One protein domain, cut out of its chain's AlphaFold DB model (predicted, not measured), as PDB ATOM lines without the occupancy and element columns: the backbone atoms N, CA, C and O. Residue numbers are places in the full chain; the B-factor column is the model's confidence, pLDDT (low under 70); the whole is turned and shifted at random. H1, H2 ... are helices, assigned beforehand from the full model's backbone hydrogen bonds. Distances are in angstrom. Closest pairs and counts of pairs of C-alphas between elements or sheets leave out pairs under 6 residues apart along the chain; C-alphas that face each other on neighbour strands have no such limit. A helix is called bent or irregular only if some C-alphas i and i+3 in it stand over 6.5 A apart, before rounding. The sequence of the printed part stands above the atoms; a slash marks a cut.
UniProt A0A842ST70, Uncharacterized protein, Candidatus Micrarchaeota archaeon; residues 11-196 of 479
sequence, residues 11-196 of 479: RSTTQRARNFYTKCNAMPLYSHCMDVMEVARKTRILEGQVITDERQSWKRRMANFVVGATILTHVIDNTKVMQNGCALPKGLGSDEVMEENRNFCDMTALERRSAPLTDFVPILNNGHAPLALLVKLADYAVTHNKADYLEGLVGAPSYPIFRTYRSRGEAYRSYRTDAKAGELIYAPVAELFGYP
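This is residues 11 to 196 of the 479 residues of an uncharacterized protein of Candidatus Micrarchaeota archaeon (UniProt A0A842ST70). A short helix, H7, sits in the middle of a cluster of mostly crossed helices, with H2 and H3 on one side of it, H5 across its start and the long H9 on the other side. H1 runs back along the start of H2 as a hairpin, H6 folds back along H5, the four-residue H8 meets the start of H9, H4 touches no helix, and residues 54 to 59 stick out. The printed part has 186 residues with nine named helices, H1 to H9 in chain order, and no named strand; its class is all helix. It is compact, with a radius of gyration of the C-alphas of 16.4 A, and spans 53 by 39 by 28 A.

H1, residues 11 to 23, begins at C-alpha 11 (-82.739, 0.598, 327.985) and is 18.5 A long. H2 is residues 27 to 42, 22.6 A, and H3 is residues 58 to 73, 22.5 A. H4 is residues 78 to 83; H5, residues 95 to 112, measures 25.5 A. H6 is residues 117 to 123, H7 residues 131 to 143, 18.5 A, and H8 residues 149 to 152. H9, residues 168 to 192, measures 34.5 A and ends at C-alpha 192 (-63.762, -22.821, 326.319). H6 and H9 are irregular, but only just: C-alphas 119 and 122 are 6.54 A apart, and C-alphas 184 and 187 are 6.8 A apart. H9 has a kink of 34 degrees near residue 182.

H1, H2 and H3 form an up and down bundle, each running against the one before. H1 and H2, a hairpin, touch closest at the C-alphas of Tyr 21 and Met 27, 5.3 A. H7 touches H2, closest at the C-alphas of Val 36 and Asp 139, 5.4 A, only just about perpendicular at 72 degrees. H7 touches H5 at a steep tilt of 52 degrees, with the C-alphas of Glu 100 and Ala 132 closest at 5.0 A. H7 touches H9 with residues 137 to 140 alone, the C-alphas of Leu 137 and Tyr 186 closest at 6.4 A. H8 and H9 only just touch, with 3 pairs of C-alphas within 8 A. In H1, H2, H3, H4, H5 and H7 every O i to N i+4 pair is within hydrogen-bond range; H9 has 18 of 21, H6 has 0 of 3 but 3 of 4 O i to N i+3 pairs, and H8 is too short for an O i to N i+4 pair.

The C-alphas farthest apart, those of Arg 55 and Gly 169, are 52.7 A apart. The printed part has no cut. The links H2 to H3, H4 to H5 and H8 to H9 are long. Mean pLDDT of the printed part is 74.5; 56 residues are under 70, among them 48 to 56, 77 to 86 and 144 to 167.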
ATOM      1  N   ARG A  11     -82.603  -0.741 328.579       84.25
ATOM      2  CA  ARG A  11     -82.739   0.598 327.985       84.25
ATOM      3  C   ARG A  11     -82.703   1.702 329.048       84.25
ATOM      4  O   ARG A  11     -81.969   2.674 328.891       84.25
ATOM      5  N   SER A  12     -83.465   1.542 330.135       84.25
ATOM      6  CA  SER A  12     -83.438   2.468 331.274       84.25
ATOM      7  C   SER A  12     -82.057   2.488 331.933       84.25
ATOM      8  O   SER A  12     -81.533   3.561 332.226       84.25
ATOM      9  N   THR A  13     -81.440   1.324 332.138       87.06
ATOM     10  CA  THR A  13     -80.098   1.195 332.727       87.06
ATOM     11  C   THR A  13     -79.041   1.933 331.902       87.06
ATOM     12  O   THR A  13     -78.285   2.734 332.449       87.06
ATOM     13  N   THR A  14     -79.038   1.758 330.578       89.75
ATOM     14  CA  THR A  14     -78.133   2.458 329.655       89.75
ATOM     15  C   THR A  14     -78.339   3.973 329.680       89.75
ATOM     16  O   THR A  14     -77.357   4.718 329.682       89.75
ATOM     17  N   GLN A  15     -79.588   4.450 329.744       90.19
ATOM     18  CA  GLN A  15     -79.873   5.884 329.847       90.19
ATOM     19  C   GLN A  15     -79.398   6.467 331.186       90.19
ATOM     20  O   GLN A  15     -78.815   7.550 331.218       90.19
ATOM     21  N   ARG A  16     -79.603   5.742 332.292       90.12
ATOM     22  CA  ARG A  16     -79.104   6.144 333.617       90.12
ATOM     23  C   ARG A  16     -77.581   6.213 333.644       90.12
ATOM     24  O   ARG A  16     -77.045   7.191 334.157       90.12
ATOM     25  N   ALA A  17     -76.900   5.232 333.050       90.25
ATOM     26  CA  ALA A  17     -75.447   5.256 332.899       90.25
ATOM     27  C   ALA A  17     -74.997   6.488 332.101       90.25
ATOM     28  O   ALA A  17     -74.146   7.236 332.570       90.25
ATOM     29  N   ARG A  18     -75.619   6.769 330.948       92.75
ATOM     30  CA  ARG A  18     -75.298   7.956 330.138       92.75
ATOM     31  C   ARG A  18     -75.394   9.248 330.947       92.75
ATOM     32  O   ARG A  18     -74.468  10.056 330.921       92.75
ATOM     33  N   ASN A  19     -76.496   9.429 331.672       90.81
ATOM     34  CA  ASN A  19     -76.712  10.613 332.505       90.81
ATOM     35  C   ASN A  19     -75.649  10.716 333.609       90.81
ATOM     36  O   ASN A  19     -75.131  11.802 333.855       90.81
ATOM     37  N   PHE A  20     -75.291   9.589 334.234       89.31
ATOM     38  CA  PHE A  20     -74.217   9.516 335.223       89.31
ATOM     39  C   PHE A  20     -72.869   9.959 334.630       89.31
ATOM     40  O   PHE A  20     -72.271  10.905 335.134       89.31
ATOM     41  N   TYR A  21     -72.425   9.365 333.519       86.50
ATOM     42  CA  TYR A  21     -71.151   9.739 332.895       86.50
ATOM     43  C   TYR A  21     -71.150  11.180 332.377       86.50
ATOM     44  O   TYR A  21     -70.123  11.846 332.460       86.50
ATOM     45  N   THR A  22     -72.292  11.688 331.908       88.50
ATOM     46  CA  THR A  22     -72.444  13.103 331.527       88.50
ATOM     47  C   THR A  22     -72.229  14.009 332.740       88.50
ATOM     48  O   THR A  22     -71.430  14.939 332.675       88.50
ATOM     49  N   LYS A  23     -72.882  13.707 333.872       85.62
ATOM     50  CA  LYS A  23     -72.761  14.481 335.117       85.62
ATOM     51  C   LYS A  23     -71.328  14.501 335.652       85.62
ATOM     52  O   LYS A  23     -70.887  15.527 336.155       85.62
ATOM     53  N   CYS A  24     -70.604  13.393 335.529       80.00
ATOM     54  CA  CYS A  24     -69.226  13.279 336.013       80.00
ATOM     55  C   CYS A  24     -68.180  13.640 334.932       80.00
ATOM     56  O   CYS A  24     -67.001  13.319 335.087       80.00
ATOM     57  N   ASN A  25     -68.613  14.278 333.833       78.00
ATOM     58  CA  ASN A  25     -67.800  14.702 332.686       78.00
ATOM     59  C   ASN A  25     -66.987  13.574 332.008       78.00
ATOM     60  O   ASN A  25     -66.024  13.819 331.299       78.00
ATOM     61  N   ALA A  26     -67.385  12.316 332.179       78.94
ATOM     62  CA  ALA A  26     -66.616  11.130 331.810       78.94
ATOM     63  C   ALA A  26     -67.185  10.397 330.577       78.94
ATOM     64  O   ALA A  26     -67.127   9.170 330.477       78.94
ATOM     65  N   MET A  27     -67.743  11.135 329.614       84.62
ATOM     66  CA  MET A  27     -68.365  10.557 328.411       84.62
ATOM     67  C   MET A  27     -67.461   9.639 327.566       84.62
ATOM     68  O   MET A  27     -67.989   8.661 327.037       84.62
ATOM     69  N   PRO A  28     -66.131   9.844 327.455       79.38
ATOM     70  CA  PRO A  28     -65.269   8.881 326.764       79.38
ATOM     71  C   PRO A  28     -65.289   7.476 327.389       79.38
ATOM     72  O   PRO A  28     -65.212   6.484 326.664       79.38
ATOM     73  N   LEU A  29     -65.449   7.379 328.717       80.12
ATOM     74  CA  LEU A  29     -65.590   6.097 329.420       80.12
ATOM     75  C   LEU A  29     -66.924   5.428 329.077       80.12
ATOM     76  O   LEU A  29     -66.965   4.231 328.806       80.12
ATOM     77  N   TYR A  30     -68.004   6.211 329.004       86.44
ATOM     78  CA  TYR A  30     -69.302   5.709 328.555       86.44
ATOM     79  C   TYR A  30     -69.244   5.167 327.125       86.44
ATOM     80  O   TYR A  30     -69.754   4.079 326.871       86.44
ATOM     81  N   SER A  31     -68.600   5.889 326.202       85.81
ATOM     82  CA  SER A  31     -68.427   5.428 324.819       85.81
ATOM     83  C   SER A  31     -67.721   4.075 324.764       85.81
ATOM     84  O   SER A  31     -68.166   3.182 324.049       85.81
ATOM     85  N   HIS A  32     -66.688   3.877 325.585       85.75
ATOM     86  CA  HIS A  32     -66.048   2.570 325.712       85.75
ATOM     87  C   HIS A  32     -66.990   1.488 326.245       85.75
ATOM     88  O   HIS A  32     -67.091   0.424 325.641       85.75
ATOM     89  N   CYS A  33     -67.718   1.750 327.333       89.81
ATOM     90  CA  CYS A  33     -68.712   0.804 327.844       89.81
ATOM     91  C   CYS A  33     -69.726   0.404 326.767       89.81
ATOM     92  O   CYS A  33     -70.144  -0.751 326.717       89.81
ATOM     93  N   MET A  34     -70.112   1.335 325.893       92.12
ATOM     94  CA  MET A  34     -71.017   1.056 324.782       92.12
ATOM     95  C   MET A  34     -70.365   0.205 323.686       92.12
ATOM     96  O   MET A  34     -71.030  -0.691 323.171       92.12
ATOM     97  N   ASP A  35     -69.080   0.402 323.386       89.31
ATOM     98  CA  ASP A  35     -68.333  -0.493 322.493       89.31
ATOM     99  C   ASP A  35     -68.290  -1.926 323.059       89.31
ATOM    100  O   ASP A  35     -68.527  -2.896 322.335       89.31
ATOM    101  N   VAL A  36     -68.048  -2.068 324.371       90.69
ATOM    102  CA  VAL A  36     -68.045  -3.371 325.067       90.69
ATOM    103  C   VAL A  36     -69.431  -4.001 325.047       90.69
ATOM    104  O   VAL A  36     -69.567  -5.190 324.755       90.69
ATOM    105  N   MET A  37     -70.470  -3.203 325.293       91.44
ATOM    106  CA  MET A  37     -71.865  -3.627 325.209       91.44
ATOM    107  C   MET A  37     -72.200  -4.152 323.811       91.44
ATOM    108  O   MET A  37     -72.864  -5.177 323.677       91.44
ATOM    109  N   GLU A  38     -71.730  -3.476 322.763       90.81
ATOM    110  CA  GLU A  38     -71.981  -3.878 321.383       90.81
ATOM    111  C   GLU A  38     -71.272  -5.189 321.035       90.81
ATOM    112  O   GLU A  38     -71.888  -6.085 320.452       90.81
ATOM    113  N   VAL A  39     -70.008  -5.356 321.446       89.06
ATOM    114  CA  VAL A  39     -69.308  -6.641 321.305       89.06
ATOM    115  C   VAL A  39     -70.064  -7.741 322.042       89.06
ATOM    116  O   VAL A  39     -70.358  -8.768 321.433       89.06
ATOM    117  N   ALA A  40     -70.448  -7.513 323.301       88.38
ATOM    118  CA  ALA A  40     -71.193  -8.481 324.103       88.38
ATOM    119  C   ALA A  40     -72.536  -8.873 323.461       88.38
ATOM    120  O   ALA A  40     -72.935 -10.036 323.527       88.38
ATOM    121  N   ARG A  41     -73.231  -7.937 322.798       86.75
ATOM    122  CA  ARG A  41     -74.477  -8.220 322.064       86.75
ATOM    123  C   ARG A  41     -74.235  -9.021 320.794       86.75
ATOM    124  O   ARG A  41     -74.920 -10.019 320.571       86.75
ATOM    125  N   LYS A  42     -73.252  -8.627 319.975       84.88
ATOM    126  CA  LYS A  42     -72.893  -9.345 318.738       84.88
ATOM    127  C   LYS A  42     -72.471 -10.786 319.013       84.88
ATOM    128  O   LYS A  42     -72.761 -11.670 318.212       84.88
ATOM    129  N   THR A  43     -71.815 -11.026 320.145       79.38
ATOM    130  CA  THR A  43     -71.329 -12.351 320.552       79.38
ATOM    131  C   THR A  43     -72.308 -13.115 321.440       79.38
ATOM    132  O   THR A  43     -72.024 -14.256 321.789       79.38
ATOM    133  N   ARG A  44     -73.472 -12.525 321.757       79.19
ATOM    134  CA  ARG A  44     -74.524 -13.086 322.626       79.19
ATOM    135  C   ARG A  44     -74.108 -13.346 324.081       79.19
ATOM    136  O   ARG A  44     -74.823 -14.043 324.792       79.19
ATOM    137  N   ILE A  45     -73.023 -12.727 324.552       82.50
ATOM    138  CA  ILE A  45     -72.757 -12.588 325.995       82.50
ATOM    139  C   ILE A  45     -73.926 -11.841 326.658       82.50
ATOM    140  O   ILE A  45     -74.398 -12.233 327.725       82.50
ATOM    141  N   LEU A  46     -74.431 -10.804 325.982       83.56
ATOM    142  CA  LEU A  46     -75.638 -10.076 326.354       83.56
ATOM    143  C   LEU A  46     -76.749 -10.326 325.327       83.56
ATOM    144  O   LEU A  46     -76.597 -10.048 324.137       83.56
ATOM    145  N   GLU A  47     -77.903 -10.803 325.780       75.81
ATOM    146  CA  GLU A  47     -79.036 -11.112 324.914       75.81
ATOM    147  C   GLU A  47     -79.984  -9.920 324.761       75.81
ATOM    148  O   GLU A  47     -80.582  -9.433 325.724       75.81
ATOM    149  N   GLY A  48     -80.169  -9.480 323.513       64.25
ATOM    150  CA  GLY A  48     -81.086  -8.391 323.174       64.25
ATOM    151  C   GLY A  48     -82.565  -8.736 323.386       64.25
ATOM    152  O   GLY A  48     -83.321  -7.881 323.832       64.25
ATOM    153  N   GLN A  49     -82.969  -9.978 323.091       57.44
ATOM    154  CA  GLN A  49     -84.371 -10.430 323.137       57.44
ATOM    155  C   GLN A  49     -84.865 -10.743 324.560       57.44
ATOM    156  O   GLN A  49     -86.042 -10.561 324.855       57.44
ATOM    157  N   VAL A  50     -83.972 -11.138 325.479       52.69
ATOM    158  CA  VAL A  50     -84.312 -11.415 326.894       52.69
ATOM    159  C   VAL A  50     -84.718 -10.149 327.652       52.69
ATOM    160  O   VAL A  50     -85.427 -10.220 328.651       52.69
ATOM    161  N   ILE A  51     -84.313  -8.977 327.159       49.16
ATOM    162  CA  ILE A  51     -84.732  -7.677 327.700       49.16
ATOM    163  C   ILE A  51     -86.225  -7.419 327.425       49.16
ATOM    164  O   ILE A  51     -86.838  -6.612 328.117       49.16
ATOM    165  N   THR A  52     -86.805  -8.095 326.429       44.50
ATOM    166  CA  THR A  52     -88.148  -7.813 325.903       44.50
ATOM    167  C   THR A  52     -89.134  -8.983 326.007       44.50
ATOM    168  O   THR A  52     -90.318  -8.762 325.792       44.50
ATOM    169  N   ASP A  53     -88.685 -10.206 326.312       42.91
ATOM    170  CA  ASP A  53     -89.525 -11.416 326.315       42.91
ATOM    171  C   ASP A  53     -89.926 -11.856 327.740       42.91
ATOM    172  O   ASP A  53     -89.083 -12.191 328.580       42.91
ATOM    173  N   GLU A  54     -91.233 -11.882 328.013       49.69
ATOM    174  CA  GLU A  54     -91.814 -12.254 329.310       49.69
ATOM    175  C   GLU A  54     -91.708 -13.757 329.629       49.69
ATOM    176  O   GLU A  54     -91.808 -14.136 330.800       49.69
ATOM    177  N   ARG A  55     -91.445 -14.615 328.628       50.31
ATOM    178  CA  ARG A  55     -91.433 -16.087 328.766       50.31
ATOM    179  C   ARG A  55     -90.126 -16.677 329.322       50.31
ATOM    180  O   ARG A  55     -90.008 -17.892 329.447       50.31
ATOM    181  N   GLN A  56     -89.137 -15.849 329.666       63.50
ATOM    182  CA  GLN A  56     -87.806 -16.297 330.108       63.50
ATOM    183  C   GLN A  56     -87.692 -16.487 331.634       63.50
ATOM    184  O   GLN A  56     -88.340 -15.788 332.423       63.50
ATOM    185  N   SER A  57     -86.806 -17.391 332.080       70.38
ATOM    186  CA  SER A  57     -86.569 -17.641 333.513       70.38
ATOM    187  C   SER A  57     -86.015 -16.399 334.234       70.38
ATOM    188  O   SER A  57     -85.298 -15.576 333.658       70.38
ATOM    189  N   TRP A  58     -86.344 -16.245 335.521       74.69
ATOM    190  CA  TRP A  58     -85.856 -15.131 336.346       74.69
ATOM    191  C   TRP A  58     -84.324 -15.059 336.383       74.69
ATOM    192  O   TRP A  58     -83.751 -13.992 336.180       74.69
ATOM    193  N   LYS A  59     -83.666 -16.210 336.582       75.19
ATOM    194  CA  LYS A  59     -82.203 -16.309 336.666       75.19
ATOM    195  C   LYS A  59     -81.520 -15.766 335.406       75.19
ATOM    196  O   LYS A  59     -80.564 -15.006 335.513       75.19
ATOM    197  N   ARG A  60     -82.056 -16.082 334.220       76.94
ATOM    198  CA  ARG A  60     -81.523 -15.604 332.936       76.94
ATOM    199  C   ARG A  60     -81.653 -14.088 332.787       76.94
ATOM    200  O   ARG A  60     -80.698 -13.432 332.384       76.94
ATOM    201  N   ARG A  61     -82.812 -13.525 333.152       76.81
ATOM    202  CA  ARG A  61     -83.033 -12.067 333.135       76.81
ATOM    203  C   ARG A  61     -82.109 -11.333 334.102       76.81
ATOM    204  O   ARG A  61     -81.532 -10.322 333.714       76.81
ATOM    205  N   MET A  62     -81.935 -11.862 335.313       80.44
ATOM    206  CA  MET A  62     -81.016 -11.304 336.306       80.44
ATOM    207  C   MET A  62     -79.569 -11.325 335.802       80.44
ATOM    208  O   MET A  62     -78.928 -10.284 335.782       80.44
ATOM    209  N   ALA A  63     -79.072 -12.469 335.321       81.69
ATOM    210  CA  ALA A  63     -77.705 -12.573 334.807       81.69
ATOM    211  C   ALA A  63     -77.450 -11.611 333.634       81.69
ATOM    212  O   ALA A  63     -76.437 -10.918 333.614       81.69
ATOM    213  N   ASN A  64     -78.398 -11.499 332.696       83.44
ATOM    214  CA  ASN A  64     -78.298 -10.558 331.578       83.44
ATOM    215  C   ASN A  64     -78.271  -9.094 332.058       83.44
ATOM    216  O   ASN A  64     -77.506  -8.286 331.535       83.44
ATOM    217  N   PHE A  65     -79.079  -8.752 333.069       86.19
ATOM    218  CA  PHE A  65     -79.048  -7.430 333.699       86.19
ATOM    219  C   PHE A  65     -77.703  -7.159 334.380       86.19
ATOM    220  O   PHE A  65     -77.105  -6.121 334.110       86.19
ATOM    221  N   VAL A  66     -77.215  -8.086 335.210       87.69
ATOM    222  CA  VAL A  66     -75.952  -7.937 335.945       87.69
ATOM    223  C   VAL A  66     -74.786  -7.774 334.974       87.69
ATOM    224  O   VAL A  66     -74.060  -6.797 335.085       87.69
ATOM    225  N   VAL A  67     -74.662  -8.629 333.951       89.25
ATOM    226  CA  VAL A  67     -73.625  -8.492 332.908       89.25
ATOM    227  C   VAL A  67     -73.679  -7.111 332.251       89.25
ATOM    228  O   VAL A  67     -72.659  -6.432 332.144       89.25
ATOM    229  N   GLY A  68     -74.867  -6.668 331.829       90.25
ATOM    230  CA  GLY A  68     -75.035  -5.370 331.182       90.25
ATOM    231  C   GLY A  68     -74.730  -4.187 332.105       90.25
ATOM    232  O   GLY A  68     -74.108  -3.217 331.677       90.25
ATOM    233  N   ALA A  69     -75.142  -4.253 333.369       90.31
ATOM    234  CA  ALA A  69     -74.859  -3.227 334.364       90.31
ATOM    235  C   ALA A  69     -73.361  -3.173 334.705       90.31
ATOM    236  O   ALA A  69     -72.789  -2.088 334.661       90.31
ATOM    237  N   THR A  70     -72.712  -4.322 334.914       91.06
ATOM    238  CA  THR A  70     -71.260  -4.430 335.134       91.06
ATOM    239  C   THR A  70     -70.477  -3.875 333.941       91.06
ATOM    240  O   THR A  70     -69.548  -3.097 334.130       91.06
ATOM    241  N   ILE A  71     -70.887  -4.147 332.693       92.25
ATOM    242  CA  ILE A  71     -70.293  -3.501 331.503       92.25
ATOM    243  C   ILE A  71     -70.391  -1.971 331.586       92.25
ATOM    244  O   ILE A  71     -69.446  -1.273 331.227       92.25
ATOM    245  N   LEU A  72     -71.501  -1.415 332.068       91.44
ATOM    246  CA  LEU A  72     -71.669   0.037 332.172       91.44
ATOM    247  C   LEU A  72     -70.849   0.660 333.307       91.44
ATOM    248  O   LEU A  72     -70.714   1.882 333.333       91.44
ATOM    249  N   THR A  73     -70.294  -0.137 334.220       88.31
ATOM    250  CA  THR A  73     -69.596   0.361 335.414       88.31
ATOM    251  C   THR A  73     -68.153  -0.114 335.562       88.31
ATOM    252  O   THR A  73     -67.433   0.468 336.360       88.31
ATOM    253  N   HIS A  74     -67.683  -1.110 334.805       85.44
ATOM    254  CA  HIS A  74     -66.366  -1.736 335.024       85.44
ATOM    255  C   HIS A  74     -65.156  -0.798 334.864       85.44
ATOM    256  O   HIS A  74     -64.098  -1.051 335.433       85.44
ATOM    257  N   VAL A  75     -65.291   0.282 334.087       77.56
ATOM    258  CA  VAL A  75     -64.244   1.312 333.911       77.56
ATOM    259  C   VAL A  75     -64.299   2.414 334.965       77.56
ATOM    260  O   VAL A  75     -63.463   3.320 334.965       77.56
ATOM    261  N   ILE A  76     -65.291   2.370 335.853       73.88
ATOM    262  CA  ILE A  76     -65.384   3.304 336.961       73.88
ATOM    263  C   ILE A  76     -64.320   2.912 337.975       73.88
ATOM    264  O   ILE A  76     -64.449   1.943 338.718       73.88
ATOM    265  N   ASP A  77     -63.262   3.712 338.022       62.75
ATOM    266  CA  ASP A  77     -62.389   3.740 339.182       62.75
ATOM    267  C   ASP A  77     -63.216   4.271 340.358       62.75
ATOM    268  O   ASP A  77     -63.440   5.483 340.481       62.75
ATOM    269  N   ASN A  78     -63.710   3.353 341.196       50.16
ATOM    270  CA  ASN A  78     -64.507   3.680 342.378       50.16
ATOM    271  C   ASN A  78     -63.827   4.782 343.206       50.16
ATOM    272  O   ASN A  78     -64.502   5.683 343.690       50.16
ATOM    273  N   THR A  79     -62.493   4.794 343.277       44.66
ATOM    274  CA  THR A  79     -61.713   5.798 344.012       44.66
ATOM    275  C   THR A  79     -61.837   7.212 343.429       44.66
ATOM    276  O   THR A  79     -61.972   8.167 344.190       44.66
ATOM    277  N   LYS A  80     -61.854   7.378 342.099       49.81
ATOM    278  CA  LYS A  80     -61.975   8.697 341.437       49.81
ATOM    279  C   LYS A  80     -63.420   9.184 341.323       49.81
ATOM    280  O   LYS A  80     -63.674  10.382 341.403       49.81
ATOM    281  N   VAL A  81     -64.381   8.276 341.157       50.25
ATOM    282  CA  VAL A  81     -65.812   8.633 341.146       50.25
ATOM    283  C   VAL A  81     -66.298   9.043 342.539       50.25
ATOM    284  O   VAL A  81     -67.053  10.010 342.647       50.25
ATOM    285  N   MET A  82     -65.797   8.391 343.595       48.31
ATOM    286  CA  MET A  82     -66.054   8.785 344.986       48.31
ATOM    287  C   MET A  82     -65.496  10.185 345.299       48.31
ATOM    288  O   MET A  82     -66.158  10.958 345.984       48.31
ATOM    289  N   GLN A  83     -64.336  10.558 344.741       50.97
ATOM    290  CA  GLN A  83     -63.750  11.902 344.902       50.97
ATOM    291  C   GLN A  83     -64.593  13.023 344.269       50.97
ATOM    292  O   GLN A  83     -64.589  14.141 344.772       50.97
ATOM    293  N   ASN A  84     -65.354  12.726 343.210       58.84
ATOM    294  CA  ASN A  84     -66.223  13.695 342.529       58.84
ATOM    295  C   ASN A  84     -67.658  13.750 343.098       58.84
ATOM    296  O   ASN A  84     -68.515  14.426 342.529       58.84
ATOM    297  N   GLY A  85     -67.962  13.016 344.180       60.56
ATOM    298  CA  GLY A  85     -69.286  13.026 344.825       60.56
ATOM    299  C   GLY A  85     -70.428  12.450 343.971       60.56
ATOM    300  O   GLY A  85     -71.605  12.674 344.256       60.56
ATOM    301  N   CYS A  86     -70.107  11.715 342.902       69.81
ATOM    302  CA  CYS A  86     -71.088  11.089 342.020       69.81
ATOM    303  C   CYS A  86     -71.495   9.702 342.557       69.81
ATOM    304  O   CYS A  86     -70.756   8.736 342.389       69.81
ATOM    305  N   ALA A  87     -72.692   9.563 343.135       76.44
ATOM    306  CA  ALA A  87     -73.234   8.245 343.489       76.44
ATOM    307  C   ALA A  87     -73.702   7.464 342.244       76.44
ATOM    308  O   ALA A  87     -74.318   8.036 341.336       76.44
ATOM    309  N   LEU A  88     -73.453   6.149 342.216       81.94
ATOM    310  CA  LEU A  88     -73.990   5.267 341.177       81.94
ATOM    311  C   LEU A  88     -75.527   5.239 341.244       81.94
ATOM    312  O   LEU A  88     -76.098   5.114 342.329       81.94
ATOM    313  N   PRO A  89     -76.237   5.333 340.105       83.25
ATOM    314  CA  PRO A  89     -77.693   5.303 340.105       83.25
ATOM    315  C   PRO A  89     -78.228   3.917 340.500       83.25
ATOM    316  O   PRO A  89     -77.624   2.883 340.201       83.25
ATOM    317  N   LYS A  90     -79.422   3.887 341.111       78.62
ATOM    318  CA  LYS A  90     -80.111   2.645 341.511       78.62
ATOM    319  C   LYS A  90     -80.188   1.653 340.342       78.62
ATOM    320  O   LYS A  90     -80.653   2.010 339.252       78.62
ATOM    321  N   GLY A  91     -79.759   0.417 340.595       77.62
ATOM    322  CA  GLY A  91     -79.613  -0.657 339.606       77.62
ATOM    323  C   GLY A  91     -78.166  -0.865 339.147       77.62
ATOM    324  O   GLY A  91     -77.742  -2.007 339.061       77.62
ATOM    325  N   LEU A  92     -77.392   0.205 338.921       82.00
ATOM    326  CA  LEU A  92     -75.951   0.089 338.638       82.00
ATOM    327  C   LEU A  92     -75.123  -0.143 339.908       82.00
ATOM    328  O   LEU A  92     -74.031  -0.686 339.833       82.00
ATOM    329  N   GLY A  93     -75.643   0.275 341.063       79.38
ATOM    330  CA  GLY A  93     -75.051   0.016 342.377       79.38
ATOM    331  C   GLY A  93     -75.779  -1.066 343.178       79.38
ATOM    332  O   GLY A  93     -75.884  -0.910 344.387       79.38
ATOM    333  N   SER A  94     -76.380  -2.083 342.538       84.69
ATOM    334  CA  SER A  94     -76.909  -3.232 343.299       84.69
ATOM    335  C   SER A  94     -75.762  -4.094 343.826       84.69
ATOM    336  O   SER A  94     -74.679  -4.089 343.237       84.69
ATOM    337  N   ASP A  95     -75.996  -4.843 344.902       84.44
ATOM    338  CA  ASP A  95     -74.956  -5.660 345.538       84.44
ATOM    339  C   ASP A  95     -74.348  -6.670 344.557       84.44
ATOM    340  O   ASP A  95     -73.126  -6.796 344.493       84.44
ATOM    341  N   GLU A  96     -75.175  -7.296 343.711       85.62
ATOM    342  CA  GLU A  96     -74.725  -8.251 342.692       85.62
ATOM    343  C   GLU A  96     -73.839  -7.583 341.630       85.62
ATOM    344  O   GLU A  96     -72.811  -8.124 341.231       85.62
ATOM    345  N   VAL A  97     -74.196  -6.374 341.181       86.31
ATOM    346  CA  VAL A  97     -73.386  -5.623 340.206       86.31
ATOM    347  C   VAL A  97     -72.073  -5.160 340.839       86.31
ATOM    348  O   VAL A  97     -71.020  -5.205 340.204       86.31
ATOM    349  N   MET A  98     -72.105  -4.740 342.105       85.75
ATOM    350  CA  MET A  98     -70.912  -4.304 342.832       85.75
ATOM    351  C   MET A  98     -69.969  -5.464 343.164       85.75
ATOM    352  O   MET A  98     -68.752  -5.279 343.169       85.75
ATOM    353  N   GLU A  99     -70.495  -6.658 343.426       85.56
ATOM    354  CA  GLU A  99     -69.709  -7.888 343.536       85.56
ATOM    355  C   GLU A  99     -68.997  -8.213 342.219       85.56
ATOM    356  O   GLU A  99     -67.777  -8.370 342.207       85.56
ATOM    357  N   GLU A 100     -69.707  -8.197 341.091       86.94
ATOM    358  CA  GLU A 100     -69.090  -8.484 339.793       86.94
ATOM    359  C   GLU A 100     -68.091  -7.400 339.354       86.94
ATOM    360  O   GLU A 100     -67.039  -7.705 338.791       86.94
ATOM    361  N   ASN A 101     -68.341  -6.129 339.674       85.69
ATOM    362  CA  ASN A 101     -67.346  -5.067 339.491       85.69
ATOM    363  C   ASN A 101     -66.080  -5.310 340.336       85.69
ATOM    364  O   ASN A 101     -64.975  -5.082 339.847       85.69
ATOM    365  N   ARG A 102     -66.211  -5.791 341.583       84.44
ATOM    366  CA  ARG A 102     -65.055  -6.162 342.420       84.44
ATOM    367  C   ARG A 102     -64.275  -7.318 341.801       84.44
ATOM    368  O   ARG A 102     -63.079  -7.165 341.583       84.44
ATOM    369  N   ASN A 103     -64.955  -8.388 341.386       85.12
ATOM    370  CA  ASN A 103     -64.323  -9.518 340.696       85.12
ATOM    371  C   ASN A 103     -63.578  -9.068 339.426       85.12
ATOM    372  O   ASN A 103     -62.450  -9.494 339.173       85.12
ATOM    373  N   PHE A 104     -64.176  -8.168 338.636       86.31
ATOM    374  CA  PHE A 104     -63.532  -7.576 337.461       86.31
ATOM    375  C   PHE A 104     -62.245  -6.823 337.831       86.31
ATOM    376  O   PHE A 104     -61.199  -7.003 337.192       86.31
ATOM    377  N   CYS A 105     -62.306  -5.982 338.864       82.56
ATOM    378  CA  CYS A 105     -61.163  -5.225 339.367       82.56
ATOM    379  C   CYS A 105     -60.056  -6.141 339.894       82.56
ATOM    380  O   CYS A 105     -58.891  -5.926 339.555       82.56
ATOM    381  N   ASP A 106     -60.402  -7.185 340.643       83.75
ATOM    382  CA  ASP A 106     -59.436  -8.117 341.220       83.75
ATOM    383  C   ASP A 106     -58.713  -8.912 340.122       83.75
ATOM    384  O   ASP A 106     -57.481  -8.970 340.122       83.75
ATOM    385  N   MET A 107     -59.435  -9.423 339.111       83.25
ATOM    386  CA  MET A 107     -58.814 -10.050 337.927       83.25
ATOM    387  C   MET A 107     -57.852  -9.082 337.224       83.25
ATOM    388  O   MET A 107     -56.722  -9.437 336.884       83.25
ATOM    389  N   THR A 108     -58.269  -7.822 337.073       80.94
ATOM    390  CA  THR A 108     -57.439  -6.767 336.479       80.94
ATOM    391  C   THR A 108     -56.190  -6.469 337.316       80.94
ATOM    392  O   THR A 108     -55.119  -6.202 336.771       80.94
ATOM    393  N   ALA A 109     -56.288  -6.505 338.644       80.06
ATOM    394  CA  ALA A 109     -55.155  -6.293 339.540       80.06
ATOM    395  C   ALA A 109     -54.145  -7.451 339.464       80.06
ATOM    396  O   ALA A 109     -52.933  -7.210 339.430       80.06
ATOM    397  N   LEU A 110     -54.631  -8.694 339.376       81.00
ATOM    398  CA  LEU A 110     -53.785  -9.872 339.178       81.00
ATOM    399  C   LEU A 110     -53.011  -9.823 337.863       81.00
ATOM    400  O   LEU A 110     -51.806 -10.086 337.854       81.00
ATOM    401  N   GLU A 111     -53.671  -9.442 336.768       78.62
ATOM    402  CA  GLU A 111     -53.010  -9.216 335.480       78.62
ATOM    403  C   GLU A 111     -51.862  -8.228 335.644       78.62
ATOM    404  O   GLU A 111     -50.722  -8.554 335.333       78.62
ATOM    405  N   ARG A 112     -52.143  -7.044 336.201       72.69
ATOM    406  CA  ARG A 112     -51.173  -5.945 336.319       72.69
ATOM    407  C   ARG A 112     -49.920  -6.342 337.085       72.69
ATOM    408  O   ARG A 112     -48.817  -5.983 336.673       72.69
ATOM    409  N   ARG A 113     -50.064  -7.114 338.163       76.69
ATOM    410  CA  ARG A 113     -48.914  -7.605 338.939       76.69
ATOM    411  C   ARG A 113     -48.224  -8.820 338.311       76.69
ATOM    412  O   ARG A 113     -47.299  -9.359 338.906       76.69
ATOM    413  N   SER A 114     -48.653  -9.242 337.117       70.44
ATOM    414  CA  SER A 114     -48.196 -10.467 336.446       70.44
ATOM    415  C   SER A 114     -48.306 -11.685 337.362       70.44
ATOM    416  O   SER A 114     -47.386 -12.504 337.426       70.44
ATOM    417  N   ALA A 115     -49.417 -11.764 338.103       71.94
ATOM    418  CA  ALA A 115     -49.657 -12.822 339.067       71.94
ATOM    419  C   ALA A 115     -49.574 -14.202 338.393       71.94
ATOM    420  O   ALA A 115     -49.959 -14.345 337.224       71.94
ATOM    421  N   PRO A 116     -49.087 -15.233 339.101       68.12
ATOM    422  CA  PRO A 116     -49.199 -16.596 338.611       68.12
ATOM    423  C   PRO A 116     -50.676 -16.954 338.425       68.12
ATOM    424  O   PRO A 116     -51.549 -16.477 339.147       68.12
ATOM    425  N   LEU A 117     -50.966 -17.826 337.458       66.56
ATOM    426  CA  LEU A 117     -52.345 -18.201 337.131       66.56
ATOM    427  C   LEU A 117     -53.097 -18.827 338.315       66.56
ATOM    428  O   LEU A 117     -54.318 -18.734 338.371       66.56
ATOM    429  N   THR A 118     -52.376 -19.404 339.283       69.50
ATOM    430  CA  THR A 118     -52.933 -19.903 340.549       69.50
ATOM    431  C   THR A 118     -53.723 -18.840 341.290       69.50
ATOM    432  O   THR A 118     -54.748 -19.156 341.882       69.50
ATOM    433  N   ASP A 119     -53.270 -17.589 341.238       73.81
ATOM    434  CA  ASP A 119     -53.869 -16.493 341.994       73.81
ATOM    435  C   ASP A 119     -55.236 -16.104 341.441       73.81
ATOM    436  O   ASP A 119     -56.023 -15.491 342.152       73.81
ATOM    437  N   PHE A 120     -55.533 -16.462 340.189       71.94
ATOM    438  CA  PHE A 120     -56.843 -16.220 339.601       71.94
ATOM    439  C   PHE A 120     -57.888 -17.192 340.176       71.94
ATOM    440  O   PHE A 120     -59.046 -16.809 340.321       71.94
ATOM    441  N   VAL A 121     -57.506 -18.421 340.560       68.94
ATOM    442  CA  VAL A 121     -58.440 -19.482 341.003       68.94
ATOM    443  C   VAL A 121     -59.406 -19.035 342.117       68.94
ATOM    444  O   VAL A 121     -60.598 -19.321 341.983       68.94
ATOM    445  N   PRO A 122     -58.965 -18.322 343.177       68.88
ATOM    446  CA  PRO A 122     -59.853 -17.854 344.242       68.88
ATOM    447  C   PRO A 122     -60.890 -16.825 343.777       68.88
ATOM    448  O   PRO A 122     -62.053 -16.942 344.146       68.88
ATOM    449  N   ILE A 123     -60.507 -15.860 342.927       68.00
ATOM    450  CA  ILE A 123     -61.436 -14.851 342.364       68.00
ATOM    451  C   ILE A 123     -62.480 -15.523 341.473       68.00
ATOM    452  O   ILE A 123     -63.619 -15.090 341.344       68.00
ATOM    453  N   LEU A 124     -62.086 -16.636 340.870       64.69
ATOM    454  CA  LEU A 124     -62.926 -17.435 340.000       64.69
ATOM    455  C   LEU A 124     -63.698 -18.510 340.783       64.69
ATOM    456  O   LEU A 124     -64.213 -19.463 340.189       64.69
ATOM    457  N   ASN A 125     -63.748 -18.343 342.113       58.88
ATOM    458  CA  ASN A 125     -64.549 -19.067 343.089       58.88
ATOM    459  C   ASN A 125     -64.538 -20.588 342.854       58.88
ATOM    460  O   ASN A 125     -65.571 -21.214 342.648       58.88
ATOM    461  N   ASN A 126     -63.346 -21.194 342.792       54.72
ATOM    462  CA  ASN A 126     -63.177 -22.646 342.628       54.72
ATOM    463  C   ASN A 126     -63.922 -23.261 341.425       54.72
ATOM    464  O   ASN A 126     -64.242 -24.451 341.448       54.72
ATOM    465  N   GLY A 127     -64.131 -22.500 340.351       49.78
ATOM    466  CA  GLY A 127     -64.874 -22.958 339.175       49.78
ATOM    467  C   GLY A 127     -66.266 -22.352 339.049       49.78
ATOM    468  O   GLY A 127     -66.964 -22.722 338.107       49.78
ATOM    469  N   HIS A 128     -66.628 -21.404 339.928       56.78
ATOM    470  CA  HIS A 128     -67.896 -20.682 339.872       56.78
ATOM    471  C   HIS A 128     -67.988 -19.580 338.778       56.78
ATOM    472  O   HIS A 128     -69.035 -18.963 338.621       56.78
ATOM    473  N   ALA A 129     -66.892 -19.335 338.036       63.31
ATOM    474  CA  ALA A 129     -66.775 -18.441 336.870       63.31
ATOM    475  C   ALA A 129     -67.664 -17.168 336.937       63.31
ATOM    476  O   ALA A 129     -68.735 -17.144 336.325       63.31
ATOM    477  N   PRO A 130     -67.232 -16.102 337.644       70.50
ATOM    478  CA  PRO A 130     -68.045 -14.902 337.869       70.50
ATOM    479  C   PRO A 130     -68.514 -14.266 336.555       70.50
ATOM    480  O   PRO A 130     -67.796 -14.311 335.547       70.50
ATOM    481  N   LEU A 131     -69.683 -13.615 336.550       82.56
ATOM    482  CA  LEU A 131     -70.202 -12.929 335.355       82.56
ATOM    483  C   LEU A 131     -69.227 -11.847 334.863       82.56
ATOM    484  O   LEU A 131     -69.143 -11.579 333.660       82.56
ATOM    485  N   ALA A 132     -68.421 -11.294 335.773       84.56
ATOM    486  CA  ALA A 132     -67.297 -10.417 335.492       84.56
ATOM    487  C   ALA A 132     -66.317 -10.978 334.457       84.56
ATOM    488  O   ALA A 132     -65.739 -10.206 333.695       84.56
ATOM    489  N   LEU A 133     -66.123 -12.299 334.385       84.50
ATOM    490  CA  LEU A 133     -65.235 -12.916 333.399       84.50
ATOM    491  C   LEU A 133     -65.763 -12.709 331.976       84.50
ATOM    492  O   LEU A 133     -64.989 -12.411 331.071       84.50
ATOM    493  N   LEU A 134     -67.079 -12.797 331.767       85.44
ATOM    494  CA  LEU A 134     -67.696 -12.532 330.463       85.44
ATOM    495  C   LEU A 134     -67.552 -11.061 330.071       85.44
ATOM    496  O   LEU A 134     -67.223 -10.750 328.924       85.44
ATOM    497  N   VAL A 135     -67.740 -10.165 331.043       89.00
ATOM    498  CA  VAL A 135     -67.484  -8.729 330.871       89.00
ATOM    499  C   VAL A 135     -66.026  -8.504 330.481       89.00
ATOM    500  O   VAL A 135     -65.750  -7.780 329.529       89.00
ATOM    501  N   LYS A 136     -65.097  -9.197 331.144       87.81
ATOM    502  CA  LYS A 136     -63.664  -9.147 330.867       87.81
ATOM    503  C   LYS A 136     -63.318  -9.622 329.459       87.81
ATOM    504  O   LYS A 136     -62.525  -8.968 328.795       87.81
ATOM    505  N   LEU A 137     -63.934 -10.701 328.970       88.56
ATOM    506  CA  LEU A 137     -63.743 -11.183 327.597       88.56
ATOM    507  C   LEU A 137     -64.224 -10.168 326.548       88.56
ATOM    508  O   LEU A 137     -63.534  -9.939 325.551       88.56
ATOM    509  N   ALA A 138     -65.394  -9.559 326.765       89.44
ATOM    510  CA  ALA A 138     -65.927  -8.530 325.875       89.44
ATOM    511  C   ALA A 138     -65.060  -7.258 325.898       89.44
ATOM    512  O   ALA A 138     -64.744  -6.715 324.840       89.44
ATOM    513  N   ASP A 139     -64.622  -6.830 327.084       88.31
ATOM    514  CA  ASP A 139     -63.718  -5.690 327.262       88.31
ATOM    515  C   ASP A 139     -62.359  -5.929 326.592       88.31
ATOM    516  O   ASP A 139     -61.874  -5.082 325.837       88.31
ATOM    517  N   TYR A 140     -61.785  -7.125 326.755       85.00
ATOM    518  CA  TYR A 140     -60.560  -7.533 326.069       85.00
ATOM    519  C   TYR A 140     -60.704  -7.444 324.542       85.00
ATOM    520  O   TYR A 140     -59.821  -6.925 323.866       85.00
ATOM    521  N   ALA A 141     -61.835  -7.870 323.976       83.25
ATOM    522  CA  ALA A 141     -62.078  -7.763 322.536       83.25
ATOM    523  C   ALA A 141     -62.216  -6.315 322.027       83.25
ATOM    524  O   ALA A 141     -61.964  -6.069 320.849       83.25
ATOM    525  N   VAL A 142     -62.600  -5.355 322.875       82.88
ATOM    526  CA  VAL A 142     -62.639  -3.927 322.510       82.88
ATOM    527  C   VAL A 142     -61.271  -3.281 322.682       82.88
ATOM    528  O   VAL A 142     -60.761  -2.664 321.748       82.88
ATOM    529  N   THR A 143     -60.663  -3.446 323.855       75.25
ATOM    530  CA  THR A 143     -59.341  -2.890 324.196       75.25
ATOM    531  C   THR A 143     -58.267  -3.286 323.199       75.25
ATOM    532  O   THR A 143     -57.467  -2.452 322.794       75.25
ATOM    533  N   HIS A 144     -58.282  -4.548 322.775       67.19
ATOM    534  CA  HIS A 144     -57.262  -5.122 321.907       67.19
ATOM    535  C   HIS A 144     -57.502  -4.821 320.413       67.19
ATOM    536  O   HIS A 144     -56.608  -5.023 319.592       67.19
ATOM    537  N   ASN A 145     -58.685  -4.315 320.043       63.69
ATOM    538  CA  ASN A 145     -59.031  -3.962 318.659       63.69
ATOM    539  C   ASN A 145     -58.747  -2.504 318.289       63.69
ATOM    540  O   ASN A 145     -58.756  -2.163 317.105       63.69
ATOM    541  N   LYS A 146     -58.541  -1.627 319.269       59.91
ATOM    542  CA  LYS A 146     -58.278  -0.214 319.005       59.91
ATOM    543  C   LYS A 146     -56.776  -0.020 318.755       59.91
ATOM    544  O   LYS A 146     -55.956  -0.555 319.496       59.91
ATOM    545  N   ALA A 147     -56.439   0.690 317.674       48.22
ATOM    546  CA  ALA A 147     -55.061   0.947 317.251       48.22
ATOM    547  C   ALA A 147     -54.223   1.514 318.412       48.22
ATOM    548  O   ALA A 147     -54.725   2.345 319.166       48.22
ATOM    549  N   ASP A 148     -52.992   1.010 318.554       49.25
ATOM    550  CA  ASP A 148     -52.044   1.238 319.657       49.25
ATOM    551  C   ASP A 148     -52.247   2.562 320.418       49.25
ATOM    552  O   ASP A 148     -51.751   3.624 320.049       49.25
ATOM    553  N   TYR A 149     -52.944   2.482 321.554       54.34
ATOM    554  CA  TYR A 149     -53.306   3.624 322.404       54.34
ATOM    555  C   TYR A 149     -52.130   4.307 323.113       54.34
ATOM    556  O   TYR A 149     -52.347   5.220 323.907       54.34
ATOM    557  N   LEU A 150     -50.886   3.884 322.885       54.00
ATOM    558  CA  LEU A 150     -49.726   4.371 323.636       54.00
ATOM    559  C   LEU A 150     -49.521   5.888 323.508       54.00
ATOM    560  O   LEU A 150     -49.028   6.508 324.451       54.00
ATOM    561  N   GLU A 151     -49.962   6.497 322.405       44.19
ATOM    562  CA  GLU A 151     -49.883   7.948 322.194       44.19
ATOM    563  C   GLU A 151     -50.912   8.742 323.020       44.19
ATOM    564  O   GLU A 151     -50.622   9.859 323.437       44.19
ATOM    565  N   GLY A 152     -52.063   8.149 323.361       47.88
ATOM    566  CA  GLY A 152     -53.107   8.782 324.185       47.88
ATOM    567  C   GLY A 152     -52.942   8.590 325.700       47.88
ATOM    568  O   GLY A 152     -53.805   9.007 326.471       47.88
ATOM    569  N   LEU A 153     -51.866   7.918 326.123       51.12
ATOM    570  CA  LEU A 153     -51.661   7.412 327.485       51.12
ATOM    571  C   LEU A 153     -50.683   8.240 328.337       51.12
ATOM    572  O   LEU A 153     -50.498   7.934 329.518       51.12
ATOM    573  N   VAL A 154     -50.066   9.280 327.764       47.19
ATOM    574  CA  VAL A 154     -49.120  10.173 328.453       47.19
ATOM    575  C   VAL A 154     -49.501  11.636 328.180       47.19
ATOM    576  O   VAL A 154     -49.038  12.225 327.211       47.19
ATOM    577  N   GLY A 155     -50.364  12.201 329.038       42.97
ATOM    578  CA  GLY A 155     -50.811  13.609 329.028       42.97
ATOM    579  C   GLY A 155     -52.308  13.774 329.364       42.97
ATOM    580  O   GLY A 155     -53.116  12.959 328.936       42.97
ATOM    581  N   ALA A 156     -52.696  14.792 330.150       44.16
ATOM    582  CA  ALA A 156     -54.095  15.101 330.534       44.16
ATOM    583  C   ALA A 156     -54.762  16.107 329.558       44.16
ATOM    584  O   ALA A 156     -54.021  16.832 328.897       44.16
ATOM    585  N   PRO A 157     -56.113  16.233 329.464       46.56
ATOM    586  CA  PRO A 157     -57.196  15.572 330.192       46.56
ATOM    587  C   PRO A 157     -57.968  14.615 329.264       46.56
ATOM    588  O   PRO A 157     -59.190  14.694 329.137       46.56
ATOM    589  N   SER A 158     -57.283  13.716 328.557       44.72
ATOM    590  CA  SER A 158     -57.994  12.546 328.047       44.72
ATOM    591  C   SER A 158     -58.468  11.768 329.277       44.72
ATOM    592  O   SER A 158     -57.730  11.653 330.249       44.72
ATOM    593  N   TYR A 159     -59.709  11.285 329.306       47.16
ATOM    594  CA  TYR A 159     -60.062  10.193 330.209       47.16
ATOM    595  C   TYR A 159     -59.412   8.972 329.573       47.16
ATOM    596  O   TYR A 159     -60.000   8.439 328.623       47.16
ATOM    597  N   PRO A 160     -58.185   8.561 329.961       51.88
ATOM    598  CA  PRO A 160     -57.646   7.374 329.349       51.88
ATOM    599  C   PRO A 160     -58.584   6.267 329.796       51.88
ATOM    600  O   PRO A 160     -58.777   6.055 330.992       51.88
ATOM    601  N   ILE A 161     -59.213   5.620 328.818       50.75
ATOM    602  CA  ILE A 161     -60.330   4.697 329.038       50.75
ATOM    603  C   ILE A 161     -59.976   3.619 330.075       50.75
ATOM    604  O   ILE A 161     -60.843   3.089 330.758       50.75
ATOM    605  N   PHE A 162     -58.678   3.375 330.257       50.78
ATOM    606  CA  PHE A 162     -58.158   2.416 331.209       50.78
ATOM    607  C   PHE A 162     -57.255   3.013 332.283       50.78
ATOM    608  O   PHE A 162     -57.307   2.567 333.430       50.78
ATOM    609  N   ARG A 163     -56.320   3.903 331.926       55.97
ATOM    610  CA  ARG A 163     -55.101   4.081 332.728       55.97
ATOM    611  C   ARG A 163     -54.429   5.426 332.493       55.97
ATOM    612  O   ARG A 163     -54.054   5.749 331.377       55.97
ATOM    613  N   THR A 164     -54.179   6.164 333.566       55.12
ATOM    614  CA  THR A 164     -53.131   7.189 333.586       55.12
ATOM    615  C   THR A 164     -51.829   6.498 333.971       55.12
ATOM    616  O   THR A 164     -51.718   6.025 335.102       55.12
ATOM    617  N   TYR A 165     -50.866   6.402 333.057       60.66
ATOM    618  CA  TYR A 165     -49.542   5.864 333.379       60.66
ATOM    619  C   TYR A 165     -48.596   6.995 333.763       60.66
ATOM    620  O   TYR A 165     -48.662   8.083 333.194       60.66
ATOM    621  N   ARG A 166     -47.679   6.738 334.701       59.34
ATOM    622  CA  ARG A 166     -46.684   7.735 335.127       59.34
ATOM    623  C   ARG A 166     -45.589   7.930 334.078       59.34
ATOM    624  O   ARG A 166     -44.862   8.913 334.124       59.34
ATOM    625  N   SER A 167     -45.441   6.985 333.144       64.88
ATOM    626  CA  SER A 167     -44.459   7.050 332.059       64.88
ATOM    627  C   SER A 167     -44.846   6.177 330.862       64.88
ATOM    628  O   SER A 167     -45.586   5.200 330.999       64.88
ATOM    629  N   ARG A 168     -44.246   6.452 329.695       70.12
ATOM    630  CA  ARG A 168     -44.332   5.568 328.517       70.12
ATOM    631  C   ARG A 168     -43.845   4.149 328.828       70.12
ATOM    632  O   ARG A 168     -44.476   3.185 328.416       70.12
ATOM    633  N   GLY A 169     -42.748   4.007 329.575       72.44
ATOM    634  CA  GLY A 169     -42.194   2.694 329.929       72.44
ATOM    635  C   GLY A 169     -43.151   1.843 330.770       72.44
ATOM    636  O   GLY A 169     -43.238   0.632 330.579       72.44
ATOM    637  N   GLU A 170     -43.911   2.474 331.666       69.56
ATOM    638  CA  GLU A 170     -44.976   1.811 332.424       69.56
ATOM    639  C   GLU A 170     -46.139   1.390 331.516       69.56
ATOM    640  O   GLU A 170     -46.569   0.239 331.590       69.56
ATOM    641  N   ALA A 171     -46.567   2.267 330.600       70.06
ATOM    642  CA  ALA A 171     -47.600   1.955 329.616       70.06
ATOM    643  C   ALA A 171     -47.218   0.744 328.745       70.06
ATOM    644  O   ALA A 171     -47.998  -0.199 328.622       70.06
ATOM    645  N   TYR A 172     -45.983   0.708 328.231       74.44
ATOM    646  CA  TYR A 172     -45.456  -0.413 327.444       74.44
ATOM    647  C   TYR A 172     -45.394  -1.729 328.228       74.44
ATOM    648  O   TYR A 172     -45.733  -2.784 327.690       74.44
ATOM    649  N   ARG A 173     -44.947  -1.700 329.493       74.75
ATOM    650  CA  ARG A 173     -44.916  -2.908 330.336       74.75
ATOM    651  C   ARG A 173     -46.320  -3.441 330.578       74.75
ATOM    652  O   ARG A 173     -46.550  -4.629 330.384       74.75
ATOM    653  N   SER A 174     -47.241  -2.560 330.947       74.00
ATOM    654  CA  SER A 174     -48.627  -2.930 331.219       74.00
ATOM    655  C   SER A 174     -49.311  -3.504 329.978       74.00
ATOM    656  O   SER A 174     -49.969  -4.532 330.062       74.00
ATOM    657  N   TYR A 175     -49.065  -2.906 328.812       76.75
ATOM    658  CA  TYR A 175     -49.560  -3.389 327.525       76.75
ATOM    659  C   TYR A 175     -49.075  -4.810 327.192       76.75
ATOM    660  O   TYR A 175     -49.862  -5.676 326.817       76.75
ATOM    661  N   ARG A 176     -47.785  -5.100 327.407       80.06
ATOM    662  CA  ARG A 176     -47.235  -6.458 327.233       80.06
ATOM    663  C   ARG A 176     -47.829  -7.465 328.211       80.06
ATOM    664  O   ARG A 176     -48.044  -8.620 327.844       80.06
ATOM    665  N   THR A 177     -48.062  -7.047 329.450       80.81
ATOM    666  CA  THR A 177     -48.685  -7.891 330.468       80.81
ATOM    667  C   THR A 177     -50.127  -8.234 330.095       80.81
ATOM    668  O   THR A 177     -50.488  -9.410 330.132       80.81
ATOM    669  N   ASP A 178     -50.906  -7.251 329.637       78.50
ATOM    670  CA  ASP A 178     -52.278  -7.466 329.166       78.50
ATOM    671  C   ASP A 178     -52.311  -8.421 327.972       78.50
ATOM    672  O   ASP A 178     -53.066  -9.392 327.990       78.50
ATOM    673  N   ALA A 179     -51.441  -8.200 326.980       83.56
ATOM    674  CA  ALA A 179     -51.316  -9.050 325.802       83.56
ATOM    675  C   ALA A 179     -50.989 -10.504 326.175       83.56
ATOM    676  O   ALA A 179     -51.578 -11.439 325.628       83.56
ATOM    677  N   LYS A 180     -50.098 -10.712 327.151       83.19
ATOM    678  CA  LYS A 180     -49.743 -12.046 327.646       83.19
ATOM    679  C   LYS A 180     -50.899 -12.719 328.392       83.19
ATOM    680  O   LYS A 180     -51.112 -13.916 328.211       83.19
ATOM    681  N   ALA A 181     -51.654 -11.974 329.200       81.75
ATOM    682  CA  ALA A 181     -52.874 -12.486 329.828       81.75
ATOM    683  C   ALA A 181     -53.945 -12.824 328.774       81.75
ATOM    684  O   ALA A 181     -54.591 -13.869 328.861       81.75
ATOM    685  N   GLY A 182     -54.062 -12.005 327.726       85.19
ATOM    686  CA  GLY A 182     -54.897 -12.274 326.558       85.19
ATOM    687  C   GLY A 182     -54.557 -13.609 325.892       85.19
ATOM    688  O   GLY A 182     -55.445 -14.428 325.665       85.19
ATOM    689  N   GLU A 183     -53.271 -13.875 325.651       86.44
ATOM    690  CA  GLU A 183     -52.800 -15.114 325.021       86.44
ATOM    691  C   GLU A 183     -53.011 -16.350 325.903       86.44
ATOM    692  O   GLU A 183     -53.489 -17.379 325.423       86.44
ATOM    693  N   LEU A 184     -52.611 -16.271 327.176       80.62
ATOM    694  CA  LEU A 184     -52.503 -17.439 328.054       80.62
ATOM    695  C   LEU A 184     -53.793 -17.756 328.812       80.62
ATOM    696  O   LEU A 184     -53.992 -18.906 329.200       80.62
ATOM    697  N   ILE A 185     -54.651 -16.756 329.027       79.50
ATOM    698  CA  ILE A 185     -55.863 -16.872 329.841       79.50
ATOM    699  C   ILE A 185     -57.082 -16.606 328.972       79.50
ATOM    700  O   ILE A 185     -57.842 -17.522 328.671       79.50
ATOM    701  N   TYR A 186     -57.270 -15.365 328.527       84.62
ATOM    702  CA  TYR A 186     -58.575 -14.931 328.035       84.62
ATOM    703  C   TYR A 186     -58.946 -15.499 326.674       84.62
ATOM    704  O   TYR A 186     -60.108 -15.827 326.461       84.62
ATOM    705  N   ALA A 187     -57.990 -15.702 325.768       86.75
ATOM    706  CA  ALA A 187     -58.269 -16.386 324.514       86.75
ATOM    707  C   ALA A 187     -58.633 -17.872 324.716       86.75
ATOM    708  O   ALA A 187     -59.677 -18.278 324.204       86.75
ATOM    709  N   PRO A 188     -57.861 -18.688 325.465       80.19
ATOM    710  CA  PRO A 188     -58.268 -20.050 325.822       80.19
ATOM    711  C   PRO A 188     -59.626 -20.119 326.522       80.19
ATOM    712  O   PRO A 188     -60.439 -20.981 326.204       80.19
ATOM    713  N   VAL A 189     -59.889 -19.190 327.440       80.62
ATOM    714  CA  VAL A 189     -61.151 -19.109 328.178       80.62
ATOM    715  C   VAL A 189     -62.308 -18.738 327.254       80.62
ATOM    716  O   VAL A 189     -63.342 -19.395 327.282       80.62
ATOM    717  N   ALA A 190     -62.126 -17.762 326.365       82.19
ATOM    718  CA  ALA A 190     -63.109 -17.445 325.337       82.19
ATOM    719  C   ALA A 190     -63.390 -18.650 324.430       82.19
ATOM    720  O   ALA A 190     -64.541 -18.878 324.087       82.19
ATOM    721  N   GLU A 191     -62.389 -19.454 324.062       79.50
ATOM    722  CA  GLU A 191     -62.633 -20.695 323.313       79.50
ATOM    723  C   GLU A 191     -63.398 -21.741 324.127       79.50
ATOM    724  O   GLU A 191     -64.302 -22.368 323.579       79.50
ATOM    725  N   LEU A 192     -63.069 -21.905 325.412       74.69
ATOM    726  CA  LEU A 192     -63.762 -22.821 326.319       74.69
ATOM    727  C   LEU A 192     -65.243 -22.456 326.465       74.69
ATOM    728  O   LEU A 192     -66.097 -23.331 326.378       74.69
ATOM    729  N   PHE A 193     -65.546 -21.168 326.622       73.94
ATOM    730  CA  PHE A 193     -66.917 -20.660 326.696       73.94
ATOM    731  C   PHE A 193     -67.612 -20.557 325.326       73.94
ATOM    732  O   PHE A 193     -68.725 -20.050 325.247       73.94
ATOM    733  N   GLY A 194     -66.981 -21.027 324.242       73.56
ATOM    734  CA  GLY A 194     -67.583 -21.050 322.908       73.56
ATOM    735  C   GLY A 194     -67.699 -19.679 322.237       73.56
ATOM    736  O   GLY A 194     -68.563 -19.470 321.394       73.56
ATOM    737  N   TYR A 195     -66.794 -18.749 322.546       81.62
ATOM    738  CA  TYR A 195     -66.653 -17.443 321.894       81.62
ATOM    739  C   TYR A 195     -65.420 -17.396 320.964       81.62
ATOM    740  O   TYR A 195     -64.477 -16.627 321.195       81.62
ATOM    741  N   PRO A 196     -65.377 -18.186 319.869       81.44
ATOM    742  CA  PRO A 196     -64.200 -18.294 319.011       81.44
ATOM    743  C   PRO A 196     -63.829 -16.979 318.310       81.44
ATOM    744  O   PRO A 196     -62.646 -16.757 318.054       81.44
TER     745      PRO A 196